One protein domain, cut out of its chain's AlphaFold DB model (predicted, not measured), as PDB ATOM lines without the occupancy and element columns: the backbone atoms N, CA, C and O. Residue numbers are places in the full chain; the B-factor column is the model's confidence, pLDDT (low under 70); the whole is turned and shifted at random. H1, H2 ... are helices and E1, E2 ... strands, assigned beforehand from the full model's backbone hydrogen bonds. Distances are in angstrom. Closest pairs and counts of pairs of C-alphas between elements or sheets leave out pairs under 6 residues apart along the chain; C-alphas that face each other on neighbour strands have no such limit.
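Overview. This is residues 3 to 99 of the 139 residues of an uncharacterized protein of Galactobacter valiniphilus (UniProt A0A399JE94). Two long antiparallel strands, E1 and E4, form a narrow ribbon with helix H3 packed along one face; a separate hairpin, E2 and E3, lies on the E1 side of this ribbon, and the small helical corner of H1 and H2 makes the far end of the domain. The long link of residues 57 to 74 leads back from that corner through the middle of the domain to H3. The printed part has 97 residues, with three named helices and four named strands in the order E1 E2 E3 H1 H2 H3 E4; the two sheets, E1 - E4 and E2 - E3, are both antiparallel, and the class is mixed, helices and strands. The whole is compact, with a radius of gyration of the C-alphas of 14.0 A and spans of 40 by 30 by 19 A.

Along the chain. E1, residues 3 to 10, begins at C-alpha 3, (22.040, -21.628, -5.813), and is 22.4 A long. E2 is residues 16 to 21, 13.9 A, and E3 is residues 27 to 31, 12.9 A. H1, residues 40 to 49, begins at C-alpha 40, (39.544, -14.445, 18.310), and is 14.4 A long. H2 is the short helix of residues 53 to 56, 4.9 A. H3, residues 75 to 87, is the longest helix, 18.2 A. E4, residues 91 to 98, is 23.4 A long and ends at C-alpha 98, (21.324, -19.849, -12.066).

Arrangement. E1 and E4 are antiparallel neighbours at 152 degrees; N 5 and O 95, 2.9 A apart, and N 93 and O 7, 2.8 A apart, are within hydrogen-bond range. The closest C-alphas of E1 and H3 are those of Phe 6 and Ala 78, 5.7 A apart. Those of H3 and E4 are Gln 82 and Ala 92, 5.6 A apart. E2 and E3 form a hairpin, antiparallel at 160 degrees, with N 17 and O 30, 2.8 A apart, within hydrogen-bond range. This hairpin is apart from E4 and H3. H1 and H2 touch, the closest C-alphas being those of Val 48 and Ile 56, 5.5 A apart. H3 is apart from H1 and from H2. Of the O i to N i+4 pairs, 5 of 6 in H1 and 8 of 9 in H3 are within hydrogen-bond range; H2 is too short for such a pair.

Size, cuts and confidence. The two C-alphas farthest apart are those of Glu 42 and Val 99, 40.4 A, while the first and last printed C-alphas, of Leu 3 and Val 99, are 7.0 A apart. The printed part has no cut. The link from H2 to H3, 18 residues, is long; that from E3 to H1 is short, and the others are tight. The mean pLDDT of the printed part is 85.0, and residues 24 to 25, 49, 51 and 59 to 61 are under 70.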
ATOM      1  N   LEU A   3      20.884 -21.424  -6.670       91.50
ATOM      2  CA  LEU A   3      22.040 -21.628  -5.813       91.50
ATOM      3  C   LEU A   3      22.559 -20.271  -5.335       91.50
ATOM      4  O   LEU A   3      22.418 -19.268  -6.028       91.50
ATOM      5  N   TYR A   4      23.142 -20.236  -4.144       92.38
ATOM      6  CA  TYR A   4      23.652 -19.015  -3.528       92.38
ATOM      7  C   TYR A   4      25.148 -19.152  -3.278       92.38
ATOM      8  O   TYR A   4      25.617 -20.203  -2.852       92.38
ATOM      9  N   LYS A   5      25.899 -18.085  -3.502       91.81
ATOM     10  CA  LYS A   5      27.320 -17.973  -3.156       91.81
ATOM     11  C   LYS A   5      27.483 -16.718  -2.308       91.81
ATOM     12  O   LYS A   5      26.747 -15.757  -2.513       91.81
ATOM     13  N   PHE A   6      28.411 -16.708  -1.361       91.44
ATOM     14  CA  PHE A   6      28.849 -15.451  -0.759       91.44
ATOM     15  C   PHE A   6      30.247 -15.112  -1.275       91.44
ATOM     16  O   PHE A   6      31.040 -16.003  -1.584       91.44
ATOM     17  N   GLU A   7      30.516 -13.825  -1.386       91.38
ATOM     18  CA  GLU A   7      31.793 -13.280  -1.824       91.38
ATOM     19  C   GLU A   7      32.204 -12.192  -0.840       91.38
ATOM     20  O   GLU A   7      31.402 -11.309  -0.529       91.38
ATOM     21  N   ILE A   8      33.425 -12.290  -0.324       91.69
ATOM     22  CA  ILE A   8      34.020 -11.297   0.567       91.69
ATOM     23  C   ILE A   8      34.462 -10.126  -0.303       91.69
ATOM     24  O   ILE A   8      35.264 -10.289  -1.218       91.69
ATOM     25  N   THR A   9      33.909  -8.952  -0.025       91.31
ATOM     26  CA  THR A   9      34.157  -7.720  -0.782       91.31
ATOM     27  C   THR A   9      35.155  -6.810  -0.086       91.31
ATOM     28  O   THR A   9      35.769  -5.974  -0.740       91.31
ATOM     29  N   ALA A  10      35.323  -6.962   1.229       91.31
ATOM     30  CA  ALA A  10      36.280  -6.195   2.009       91.31
ATOM     31  C   ALA A  10      36.843  -7.029   3.160       91.31
ATOM     32  O   ALA A  10      36.135  -7.831   3.774       91.31
ATOM     33  N   TYR A  11      38.112  -6.786   3.464       91.25
ATOM     34  CA  TYR A  11      38.819  -7.354   4.603       91.25
ATOM     35  C   TYR A  11      39.258  -6.226   5.550       91.25
ATOM     36  O   TYR A  11      39.459  -5.103   5.083       91.25
ATOM     37  N   PRO A  12      39.444  -6.506   6.854       90.12
ATOM     38  CA  PRO A  12      40.052  -5.561   7.788       90.12
ATOM     39  C   PRO A  12      41.425  -5.066   7.314       90.12
ATOM     40  O   PRO A  12      42.136  -5.784   6.607       90.12
ATOM     41  N   HIS A  13      41.795  -3.858   7.757       79.88
ATOM     42  CA  HIS A  13      42.928  -3.047   7.276       79.88
ATOM     43  C   HIS A  13      44.338  -3.662   7.415       79.88
ATOM     44  O   HIS A  13      45.338  -3.022   7.186       79.88
ATOM     45  N   ASP A  14      44.536  -4.907   7.752       85.56
ATOM     46  CA  ASP A  14      45.876  -5.490   7.849       85.56
ATOM     47  C   ASP A  14      45.820  -7.003   7.762       85.56
ATOM     48  O   ASP A  14      46.851  -7.657   7.889       85.56
ATOM     49  N   ALA A  15      44.628  -7.541   7.497       87.88
ATOM     50  CA  ALA A  15      44.364  -8.961   7.493       87.88
ATOM     51  C   ALA A  15      45.061  -9.660   6.334       87.88
ATOM     52  O   ALA A  15      45.490 -10.801   6.472       87.88
ATOM     53  N   ILE A  16      45.156  -8.989   5.186       90.19
ATOM     54  CA  ILE A  16      45.591  -9.597   3.934       90.19
ATOM     55  C   ILE A  16      47.047  -9.235   3.644       90.19
ATOM     56  O   ILE A  16      47.427  -8.067   3.675       90.19
ATOM     57  N   ASP A  17      47.850 -10.263   3.384       89.44
ATOM     58  CA  ASP A  17      49.229 -10.157   2.903       89.44
ATOM     59  C   ASP A  17      49.240  -9.875   1.403       89.44
ATOM     60  O   ASP A  17      49.788  -8.883   0.931       89.44
ATOM     61  N   ARG A  18      48.550 -10.737   0.651       85.88
ATOM     62  CA  ARG A  18      48.422 -10.630  -0.798       85.88
ATOM     63  C   ARG A  18      47.121 -11.232  -1.295       85.88
ATOM     64  O   ARG A  18      46.490 -12.057  -0.633       85.88
ATOM     65  N   VAL A  19      46.746 -10.822  -2.494       84.06
ATOM     66  CA  VAL A  19      45.562 -11.294  -3.199       84.06
ATOM     67  C   VAL A  19      46.024 -11.866  -4.532       84.06
ATOM     68  O   VAL A  19      46.641 -11.153  -5.318       84.06
ATOM     69  N   GLU A  20      45.753 -13.144  -4.780       85.31
ATOM     70  CA  GLU A  20      46.077 -13.801  -6.048       85.31
ATOM     71  C   GLU A  20      44.788 -14.062  -6.827       85.31
ATOM     72  O   GLU A  20      43.811 -14.580  -6.282       85.31
ATOM     73  N   THR A  21      44.785 -13.720  -8.111       80.31
ATOM     74  CA  THR A  21      43.721 -14.128  -9.029       80.31
ATOM     75  C   THR A  21      44.115 -15.465  -9.639       80.31
ATOM     76  O   THR A  21      45.149 -15.576 -10.292       80.31
ATOM     77  N   ASN A  22      43.305 -16.487  -9.393       78.44
ATOM     78  CA  ASN A  22      43.476 -17.817  -9.957       78.44
ATOM     79  C   ASN A  22      43.117 -17.810 -11.455       78.44
ATOM     80  O   ASN A  22      42.390 -16.941 -11.937       78.44
ATOM     81  N   GLU A  23      43.559 -18.837 -12.178       71.69
ATOM     82  CA  GLU A  23      43.284 -19.024 -13.615       71.69
ATOM     83  C   GLU A  23      41.783 -19.089 -13.956       71.69
ATOM     84  O   GLU A  23      41.378 -18.744 -15.061       71.69
ATOM     85  N   ASP A  24      40.937 -19.491 -13.004       66.88
ATOM     86  CA  ASP A  24      39.475 -19.525 -13.152       66.88
ATOM     87  C   ASP A  24      38.800 -18.159 -12.909       66.88
ATOM     88  O   ASP A  24      37.574 -18.077 -12.804       66.88
ATOM     89  N   GLY A  25      39.594 -17.089 -12.779       68.81
ATOM     90  CA  GLY A  25      39.137 -15.735 -12.469       68.81
ATOM     91  C   GLY A  25      38.681 -15.549 -11.020       68.81
ATOM     92  O   GLY A  25      38.267 -14.452 -10.650       68.81
ATOM     93  N   SER A  26      38.741 -16.590 -10.180       71.44
ATOM     94  CA  SER A  26      38.443 -16.458  -8.756       71.44
ATOM     95  C   SER A  26      39.622 -15.856  -8.004       71.44
ATOM     96  O   SER A  26      40.780 -16.084  -8.335       71.44
ATOM     97  N   THR A  27      39.333 -15.108  -6.948       73.06
ATOM     98  CA  THR A  27      40.362 -14.446  -6.152       73.06
ATOM     99  C   THR A  27      40.600 -15.189  -4.836       73.06
ATOM    100  O   THR A  27      39.661 -15.468  -4.086       73.06
ATOM    101  N   THR A  28      41.862 -15.497  -4.537       80.50
ATOM    102  CA  THR A  28      42.320 -16.052  -3.259       80.50
ATOM    103  C   THR A  28      43.024 -14.957  -2.462       80.50
ATOM    104  O   THR A  28      44.078 -14.471  -2.863       80.50
ATOM    105  N   ALA A  29      42.464 -14.577  -1.316       83.75
ATOM    106  CA  ALA A  29      43.123 -13.670  -0.380       83.75
ATOM    107  C   ALA A  29      43.938 -14.474   0.643       83.75
ATOM    108  O   ALA A  29      43.393 -15.349   1.323       83.75
ATOM    109  N   TYR A  30      45.228 -14.169   0.755       84.81
ATOM    110  CA  TYR A  30      46.136 -14.780   1.720       84.81
ATOM    111  C   TYR A  30      46.230 -13.899   2.954       84.81
ATOM    112  O   TYR A  30      46.575 -12.722   2.873       84.81
ATOM    113  N   LEU A  31      45.908 -14.483   4.102       87.38
ATOM    114  CA  LEU A  31      46.038 -13.829   5.396       87.38
ATOM    115  C   LEU A  31      47.513 -13.588   5.731       87.38
ATOM    116  O   LEU A  31      48.354 -14.452   5.464       87.38
ATOM    117  N   LYS A  32      47.824 -12.455   6.369       87.19
ATOM    118  CA  LYS A  32      49.144 -12.246   6.976       87.19
ATOM    119  C   LYS A  32      49.415 -13.338   8.001       87.19
ATOM    120  O   LYS A  32      48.535 -13.726   8.771       87.19
ATOM    121  N   SER A  33      50.645 -13.843   8.001       84.62
ATOM    122  CA  SER A  33      51.054 -14.901   8.922       84.62
ATOM    123  C   SER A  33      50.811 -14.477  10.372       84.62
ATOM    124  O   SER A  33      51.228 -13.397  10.784       84.62
ATOM    125  N   GLY A  34      50.108 -15.318  11.134       83.69
ATOM    126  CA  GLY A  34      49.769 -15.051  12.533       83.69
ATOM    127  C   GLY A  34      48.693 -13.983  12.753       83.69
ATOM    128  O   GLY A  34      48.358 -13.713  13.905       83.69
ATOM    129  N   TRP A  35      48.128 -13.396  11.692       88.75
ATOM    130  CA  TRP A  35      47.025 -12.456  11.842       88.75
ATOM    131  C   TRP A  35      45.787 -13.167  12.382       88.75
ATOM    132  O   TRP A  35      45.399 -14.246  11.924       88.75
ATOM    133  N   LYS A  36      45.150 -12.521  13.351       90.19
ATOM    134  CA  LYS A  36      43.861 -12.907  13.906       90.19
ATOM    135  C   LYS A  36      43.120 -11.643  14.332       90.19
ATOM    136  O   LYS A  36      43.769 -10.694  14.777       90.19
ATOM    137  N   PRO A  37      41.788 -11.613  14.204       90.62
ATOM    138  CA  PRO A  37      41.020 -10.468  14.647       90.62
ATOM    139  C   PRO A  37      41.013 -10.381  16.177       90.62
ATOM    140  O   PRO A  37      41.214 -11.372  16.888       90.62
ATOM    141  N   GLU A  38      40.751  -9.182  16.687       89.88
ATOM    142  CA  GLU A  38      40.567  -8.952  18.118       89.88
ATOM    143  C   GLU A  38      39.443  -9.840  18.675       89.88
ATOM    144  O   GLU A  38      38.402 -10.010  18.043       89.88
ATOM    145  N   GLY A  39      39.662 -10.447  19.845       88.31
ATOM    146  CA  GLY A  39      38.698 -11.355  20.478       88.31
ATOM    147  C   GLY A  39      38.646 -12.770  19.885       88.31
ATOM    148  O   GLY A  39      37.830 -13.582  20.325       88.31
ATOM    149  N   TRP A  40      39.511 -13.108  18.919       89.06
ATOM    150  CA  TRP A  40      39.544 -14.445  18.310       89.06
ATOM    151  C   TRP A  40      39.834 -15.572  19.306       89.06
ATOM    152  O   TRP A  40      39.112 -16.568  19.331       89.06
ATOM    153  N   ASP A  41      40.865 -15.420  20.141       88.00
ATOM    154  CA  ASP A  41      41.268 -16.467  21.088       88.00
ATOM    155  C   ASP A  41      40.186 -16.717  22.151       88.00
ATOM    156  O   ASP A  41      39.897 -17.862  22.516       88.00
ATOM    157  N   GLU A  42      39.554 -15.641  22.625       87.56
ATOM    158  CA  GLU A  42      38.444 -15.712  23.572       87.56
ATOM    159  C   GLU A  42      37.239 -16.410  22.932       87.56
ATOM    160  O   GLU A  42      36.672 -17.335  23.517       87.56
ATOM    161  N   TYR A  43      36.898 -16.036  21.696       85.81
ATOM    162  CA  TYR A  43      35.834 -16.688  20.940       85.81
ATOM    163  C   TYR A  43      36.097 -18.178  20.727       85.81
ATOM    164  O   TYR A  43      35.189 -18.976  20.943       85.81
ATOM    165  N   LEU A  44      37.316 -18.580  20.350       84.81
ATOM    166  CA  LEU A  44      37.662 -19.998  20.209       84.81
ATOM    167  C   LEU A  44      37.471 -20.747  21.531       84.81
ATOM    168  O   LEU A  44      36.839 -21.803  21.548       84.81
ATOM    169  N   THR A  45      37.948 -20.176  22.637       83.06
ATOM    170  CA  THR A  45      37.820 -20.775  23.975       83.06
ATOM    171  C   THR A  45      36.355 -20.981  24.358       83.06
ATOM    172  O   THR A  45      35.980 -22.051  24.836       83.06
ATOM    173  N   GLN A  46      35.506 -19.984  24.104       82.69
ATOM    174  CA  GLN A  46      34.076 -20.066  24.390       82.69
ATOM    175  C   GLN A  46      33.382 -21.066  23.454       82.69
ATOM    176  O   GLN A  46      32.716 -21.996  23.902       82.69
ATOM    177  N   CYS A  47      33.548 -20.917  22.142       78.88
ATOM    178  CA  CYS A  47      32.740 -21.614  21.145       78.88
ATOM    179  C   CYS A  47      33.134 -23.073  20.903       78.88
ATOM    180  O   CYS A  47      32.264 -23.865  20.531       78.88
ATOM    181  N   VAL A  48      34.385 -23.464  21.170       70.62
ATOM    182  CA  VAL A  48      34.777 -24.885  21.170       70.62
ATOM    183  C   VAL A  48      34.016 -25.649  22.259       70.62
ATOM    184  O   VAL A  48      33.532 -26.748  21.997       70.62
ATOM    185  N   GLY A  49      33.804 -25.041  23.433       65.62
ATOM    186  CA  GLY A  49      33.001 -25.630  24.512       65.62
ATOM    187  C   GLY A  49      31.512 -25.785  24.172       65.62
ATOM    188  O   GLY A  49      30.868 -26.714  24.654       65.62
ATOM    189  N   TYR A  50      30.973 -24.926  23.300       71.31
ATOM    190  CA  TYR A  50      29.564 -24.944  22.876       71.31
ATOM    191  C   TYR A  50      29.294 -25.728  21.582       71.31
ATOM    192  O   TYR A  50      28.149 -25.793  21.134       71.31
ATOM    193  N   GLY A  51      30.311 -26.338  20.967       68.50
ATOM    194  CA  GLY A  51      30.110 -27.162  19.774       68.50
ATOM    195  C   GLY A  51      30.017 -26.384  18.453       68.50
ATOM    196  O   GLY A  51      29.509 -26.930  17.468       68.50
ATOM    197  N   ASP A  52      30.477 -25.128  18.393       78.00
ATOM    198  CA  ASP A  52      30.474 -24.359  17.142       78.00
ATOM    199  C   ASP A  52      31.432 -25.006  16.133       78.00
ATOM    200  O   ASP A  52      32.655 -24.966  16.271       78.00
ATOM    201  N   ARG A  53      30.866 -25.610  15.084       75.50
ATOM    202  CA  ARG A  53      31.629 -26.350  14.070       75.50
ATOM    203  C   ARG A  53      32.638 -25.483  13.329       75.50
ATOM    204  O   ARG A  53      33.644 -26.010  12.862       75.50
ATOM    205  N   TRP A  54      32.372 -24.187  13.166       77.50
ATOM    206  CA  TRP A  54      33.339 -23.311  12.517       77.50
ATOM    207  C   TRP A  54      34.522 -23.058  13.452       77.50
ATOM    208  O   TRP A  54      35.650 -23.273  13.025       77.50
ATOM    209  N   ALA A  55      34.289 -22.747  14.729       75.19
ATOM    210  CA  ALA A  55      35.364 -22.614  15.720       75.19
ATOM    211  C   ALA A  55      36.165 -23.922  15.903       75.19
ATOM    212  O   ALA A  55      37.394 -23.898  15.913       75.19
ATOM    213  N   ILE A  56      35.488 -25.077  15.947       71.56
ATOM    214  CA  ILE A  56      36.116 -26.406  16.084       71.56
ATOM    215  C   ILE A  56      37.070 -26.709  14.922       71.56
ATOM    216  O   ILE A  56      38.178 -27.206  15.126       71.56
ATOM    217  N   ASN A  57      36.677 -26.358  13.698       72.12
ATOM    218  CA  ASN A  57      37.520 -26.551  12.518       72.12
ATOM    219  C   ASN A  57      38.725 -25.589  12.470       72.12
ATOM    220  O   ASN A  57      39.565 -25.725  11.585       72.12
ATOM    221  N   ASN A  58      38.817 -24.636  13.403       74.00
ATOM    222  CA  ASN A  58      39.918 -23.682  13.545       74.00
ATOM    223  C   ASN A  58      40.678 -23.861  14.884       74.00
ATOM    224  O   ASN A  58      41.345 -22.944  15.363       74.00
ATOM    225  N   THR A  59      40.589 -25.041  15.507       63.00
ATOM    226  CA  THR A  59      41.118 -25.326  16.861       63.00
ATOM    227  C   THR A  59      42.635 -25.228  17.014       63.00
ATOM    228  O   THR A  59      43.114 -25.109  18.136       63.00
ATOM    229  N   GLU A  60      43.406 -25.172  15.924       68.38
ATOM    230  CA  GLU A  60      44.852 -24.883  15.967       68.38
ATOM    231  C   GLU A  60      45.175 -23.401  16.268       68.38
ATOM    232  O   GLU A  60      46.302 -22.954  16.050       68.38
ATOM    233  N   GLY A  61      44.193 -22.606  16.707       69.25
ATOM    234  CA  GLY A  61      44.354 -21.189  17.056       69.25
ATOM    235  C   GLY A  61      44.505 -20.258  15.850       69.25
ATOM    236  O   GLY A  61      44.590 -19.040  16.006       69.25
ATOM    237  N   ARG A  62      44.513 -20.806  14.634       78.69
ATOM    238  CA  ARG A  62      44.652 -20.038  13.395       78.69
ATOM    239  C   ARG A  62      43.292 -19.545  12.935       78.69
ATOM    240  O   ARG A  62      42.336 -20.312  12.874       78.69
ATOM    241  N   PHE A  63      43.223 -18.267  12.592       86.00
ATOM    242  CA  PHE A  63      42.040 -17.695  11.973       86.00
ATOM    243  C   PHE A  63      42.025 -18.010  10.474       86.00
ATOM    244  O   PHE A  63      43.021 -17.793   9.783       86.00
ATOM    245  N   PHE A  64      40.882 -18.456   9.954       85.50
ATOM    246  CA  PHE A  64      40.652 -18.586   8.517       85.50
ATOM    247  C   PHE A  64      39.311 -17.969   8.123       85.50
ATOM    248  O   PHE A  64      38.269 -18.266   8.710       85.50
ATOM    249  N   TRP A  65      39.312 -17.162   7.061       87.50
ATOM    250  CA  TRP A  65      38.065 -16.690   6.466       87.50
ATOM    251  C   TRP A  65      37.238 -17.869   5.927       87.50
ATOM    252  O   TRP A  65      37.801 -18.837   5.406       87.50
ATOM    253  N   PRO A  66      35.894 -17.807   5.995       88.44
ATOM    254  CA  PRO A  66      35.048 -18.805   5.356       88.44
ATOM    255  C   PRO A  66      35.382 -18.968   3.863       88.44
ATOM    256  O   PRO A  66      35.603 -17.991   3.149       88.44
ATOM    257  N   SER A  67      35.386 -20.212   3.373       85.50
ATOM    258  CA  SER A  67      35.699 -20.495   1.967       85.50
ATOM    259  C   SER A  67      34.648 -19.912   1.020       85.50
ATOM    260  O   SER A  67      33.476 -20.288   1.076       85.50
ATOM    261  N   GLN A  68      35.102 -19.069   0.092       87.44
ATOM    262  CA  GLN A  68      34.288 -18.461  -0.967       87.44
ATOM    263  C   GLN A  68      34.004 -19.419  -2.140       87.44
ATOM    264  O   GLN A  68      33.284 -19.061  -3.068       87.44
ATOM    265  N   LYS A  69      34.558 -20.643  -2.133       84.19
ATOM    266  CA  LYS A  69      34.351 -21.648  -3.197       84.19
ATOM    267  C   LYS A  69      33.038 -22.421  -3.045       84.19
ATOM    268  O   LYS A  69      32.602 -23.091  -3.978       84.19
ATOM    269  N   ASN A  70      32.420 -22.353  -1.868       86.62
ATOM    270  CA  ASN A  70      31.219 -23.113  -1.561       86.62
ATOM    271  C   ASN A  70      29.970 -22.478  -2.174       86.62
ATOM    272  O   ASN A  70      29.812 -21.257  -2.204       86.62
ATOM    273  N   VAL A  71      29.053 -23.344  -2.595       90.38
ATOM    274  CA  VAL A  71      27.743 -22.967  -3.115       90.38
ATOM    275  C   VAL A  71      26.668 -23.575  -2.221       90.38
ATOM    276  O   VAL A  71      26.757 -24.732  -1.808       90.38
ATOM    277  N   TYR A  72      25.648 -22.788  -1.908       91.62
ATOM    278  CA  TYR A  72      24.623 -23.088  -0.922       91.62
ATOM    279  C   TYR A  72      23.265 -23.275  -1.591       91.62
ATOM    280  O   TYR A  72      22.891 -22.543  -2.508       91.62
ATOM    281  N   ARG A  73      22.495 -24.249  -1.100       90.06
ATOM    282  CA  ARG A  73      21.123 -24.501  -1.572       90.06
ATOM    283  C   ARG A  73      20.109 -23.501  -1.012       90.06
ATOM    284  O   ARG A  73      19.041 -23.337  -1.591       90.06
ATOM    285  N   SER A  74      20.431 -22.831   0.094       92.31
ATOM    286  CA  SER A  74      19.575 -21.824   0.722       92.31
ATOM    287  C   SER A  74      20.303 -20.493   0.882       92.31
ATOM    288  O   SER A  74      21.521 -20.438   1.070       92.31
ATOM    289  N   ARG A  75      19.526 -19.405   0.850       92.88
ATOM    290  CA  ARG A  75      20.028 -18.054   1.119       92.88
ATOM    291  C   ARG A  75      20.518 -17.919   2.561       92.88
ATOM    292  O   ARG A  75      21.549 -17.293   2.778       92.88
ATOM    293  N   SER A  76      19.816 -18.528   3.519       93.12
ATOM    294  CA  SER A  76      20.167 -18.476   4.943       93.12
ATOM    295  C   SER A  76      21.554 -19.054   5.223       93.12
ATOM    296  O   SER A  76      22.337 -18.433   5.930       93.12
ATOM    297  N   ALA A  77      21.920 -20.166   4.580       90.81
ATOM    298  CA  ALA A  77      23.248 -20.755   4.745       90.81
ATOM    299  C   ALA A  77      24.367 -19.841   4.205       90.81
ATOM    300  O   ALA A  77      25.447 -19.771   4.787       90.81
ATOM    301  N   ALA A  78      24.111 -19.096   3.121       93.25
ATOM    302  CA  ALA A  78      25.044 -18.075   2.639       93.25
ATOM    303  C   ALA A  78      25.098 -16.853   3.580       93.25
ATOM    304  O   ALA A  78      26.172 -16.290   3.799       93.25
ATOM    305  N   GLN A  79      23.964 -16.468   4.179       94.56
ATOM    306  CA  GLN A  79      23.886 -15.389   5.174       94.56
ATOM    307  C   GLN A  79      24.655 -15.713   6.455       94.56
ATOM    308  O   GLN A  79      25.314 -14.830   6.988       94.56
ATOM    309  N   GLU A  80      24.646 -16.962   6.920       92.44
ATOM    310  CA  GLU A  80      25.469 -17.381   8.064       92.44
ATOM    311  C   GLU A  80      26.959 -17.123   7.807       92.44
ATOM    312  O   GLU A  80      27.673 -16.637   8.681       92.44
ATOM    313  N   LYS A  81      27.440 -17.383   6.585       92.25
ATOM    314  CA  LYS A  81      28.838 -17.101   6.224       92.25
ATOM    315  C   LYS A  81      29.121 -15.613   6.118       92.25
ATOM    316  O   LYS A  81      30.140 -15.160   6.631       92.25
ATOM    317  N   GLN A  82      28.203 -14.853   5.529       94.81
ATOM    318  CA  GLN A  82      28.276 -13.393   5.521       94.81
ATOM    319  C   GLN A  82      28.332 -12.823   6.949       94.81
ATOM    320  O   GLN A  82      29.117 -11.916   7.214       94.81
ATOM    321  N   ALA A  83      27.546 -13.367   7.881       93.00
ATOM    322  CA  ALA A  83      27.533 -12.939   9.277       93.00
ATOM    323  C   ALA A  83      28.869 -13.222   9.979       93.00
ATOM    324  O   ALA A  83      29.368 -12.356  10.692       93.00
ATOM    325  N   ILE A  84      29.487 -14.384   9.727       91.56
ATOM    326  CA  ILE A  84      30.837 -14.691  10.229       91.56
ATOM    327  C   ILE A  84      31.853 -13.675   9.700       91.56
ATOM    328  O   ILE A  84      32.658 -13.167  10.471       91.56
ATOM    329  N   VAL A  85      31.807 -13.345   8.407       93.00
ATOM    330  CA  VAL A  85      32.735 -12.364   7.817       93.00
ATOM    331  C   VAL A  85      32.578 -10.994   8.484       93.00
ATOM    332  O   VAL A  85      33.564 -10.394   8.909       93.00
ATOM    333  N   ARG A  86      31.332 -10.534   8.640       94.25
ATOM    334  CA  ARG A  86      31.014  -9.240   9.260       94.25
ATOM    335  C   ARG A  86      31.382  -9.166  10.734       94.25
ATOM    336  O   ARG A  86      31.839  -8.123  11.187       94.25
ATOM    337  N   ARG A  87      31.232 -10.268  11.473       91.62
ATOM    338  CA  ARG A  87      31.640 -10.360  12.883       91.62
ATOM    339  C   ARG A  87      33.106  -9.980  13.079       91.62
ATOM    340  O   ARG A  87      33.436  -9.355  14.076       91.62
ATOM    341  N   TRP A  88      33.960 -10.352  12.131       91.75
ATOM    342  CA  TRP A  88      35.405 -10.147  12.211       91.75
ATOM    343  C   TRP A  88      35.888  -8.938  11.402       91.75
ATOM    344  O   TRP A  88      37.056  -8.872  11.030       91.75
ATOM    345  N   GLY A  89      34.993  -7.985  11.117       91.12
ATOM    346  CA  GLY A  89      35.333  -6.703  10.492       91.12
ATOM    347  C   GLY A  89      35.489  -6.733   8.970       91.12
ATOM    348  O   GLY A  89      35.931  -5.743   8.392       91.12
ATOM    349  N   GLY A  90      35.155  -7.843   8.308       92.62
ATOM    350  CA  GLY A  90      35.055  -7.890   6.849       92.62
ATOM    351  C   GLY A  90      33.679  -7.448   6.346       92.62
ATOM    352  O   GLY A  90      32.737  -7.270   7.119       92.62
ATOM    353  N   ASP A  91      33.523  -7.360   5.027       94.62
ATOM    354  CA  ASP A  91      32.205  -7.280   4.393       94.62
ATOM    355  C   ASP A  91      32.083  -8.304   3.268       94.62
ATOM    356  O   ASP A  91      33.068  -8.733   2.667       94.62
ATOM    357  N   ALA A  92      30.854  -8.730   3.010       94.25
ATOM    358  CA  ALA A  92      30.553  -9.724   2.001       94.25
ATOM    359  C   ALA A  92      29.184  -9.470   1.378       94.25
ATOM    360  O   ALA A  92      28.255  -8.987   2.032       94.25
ATOM    361  N   ARG A  93      29.027  -9.890   0.125       94.25
ATOM    362  CA  ARG A  93      27.756  -9.892  -0.604       94.25
ATOM    363  C   ARG A  93      27.314 -11.313  -0.924       94.25
ATOM    364  O   ARG A  93      28.123 -12.234  -0.983       94.25
ATOM    365  N   ILE A  94      26.015 -11.481  -1.148       94.75
ATOM    366  CA  ILE A  94      25.433 -12.753  -1.580       94.75
ATOM    367  C   ILE A  94      25.088 -12.645  -3.058       94.75
ATOM    368  O   ILE A  94      24.373 -11.735  -3.472       94.75
ATOM    369  N   LEU A  95      25.579 -13.604  -3.828       91.62
ATOM    370  CA  LEU A  95      25.327 -13.772  -5.247       91.62
ATOM    371  C   LEU A  95      24.366 -14.946  -5.452       91.62
ATOM    372  O   LEU A  95      24.370 -15.916  -4.686       91.62
ATOM    373  N   VAL A  96      23.548 -14.862  -6.496       90.88
ATOM    374  CA  VAL A  96      22.666 -15.950  -6.929       90.88
ATOM    375  C   VAL A  96      23.242 -16.535  -8.209       90.88
ATOM    376  O   VAL A  96      23.530 -15.799  -9.145       90.88
ATOM    377  N   ALA A  97      23.406 -17.852  -8.236       81.62
ATOM    378  CA  ALA A  97      23.746 -18.600  -9.431       81.62
ATOM    379  C   ALA A  97      22.485 -19.263  -9.993       81.62
ATOM    380  O   ALA A  97      21.750 -19.962  -9.279       81.62
ATOM    381  N   GLU A  98      22.258 -19.052 -11.284       73.75
ATOM    382  CA  GLU A  98      21.324 -19.849 -12.066       73.75
ATOM    383  C   GLU A  98      22.047 -21.122 -12.501       73.75
ATOM    384  O   GLU A  98      23.138 -21.079 -13.069       73.75
ATOM    385  N   VAL A  99      21.488 -22.278 -12.144       75.19
ATOM    386  CA  VAL A  99      22.060 -23.565 -12.545       75.19
ATOM    387  C   VAL A  99      21.731 -23.778 -14.017       75.19
ATOM    388  O   VAL A  99      20.553 -23.771 -14.371       75.19
TER     389      VAL A  99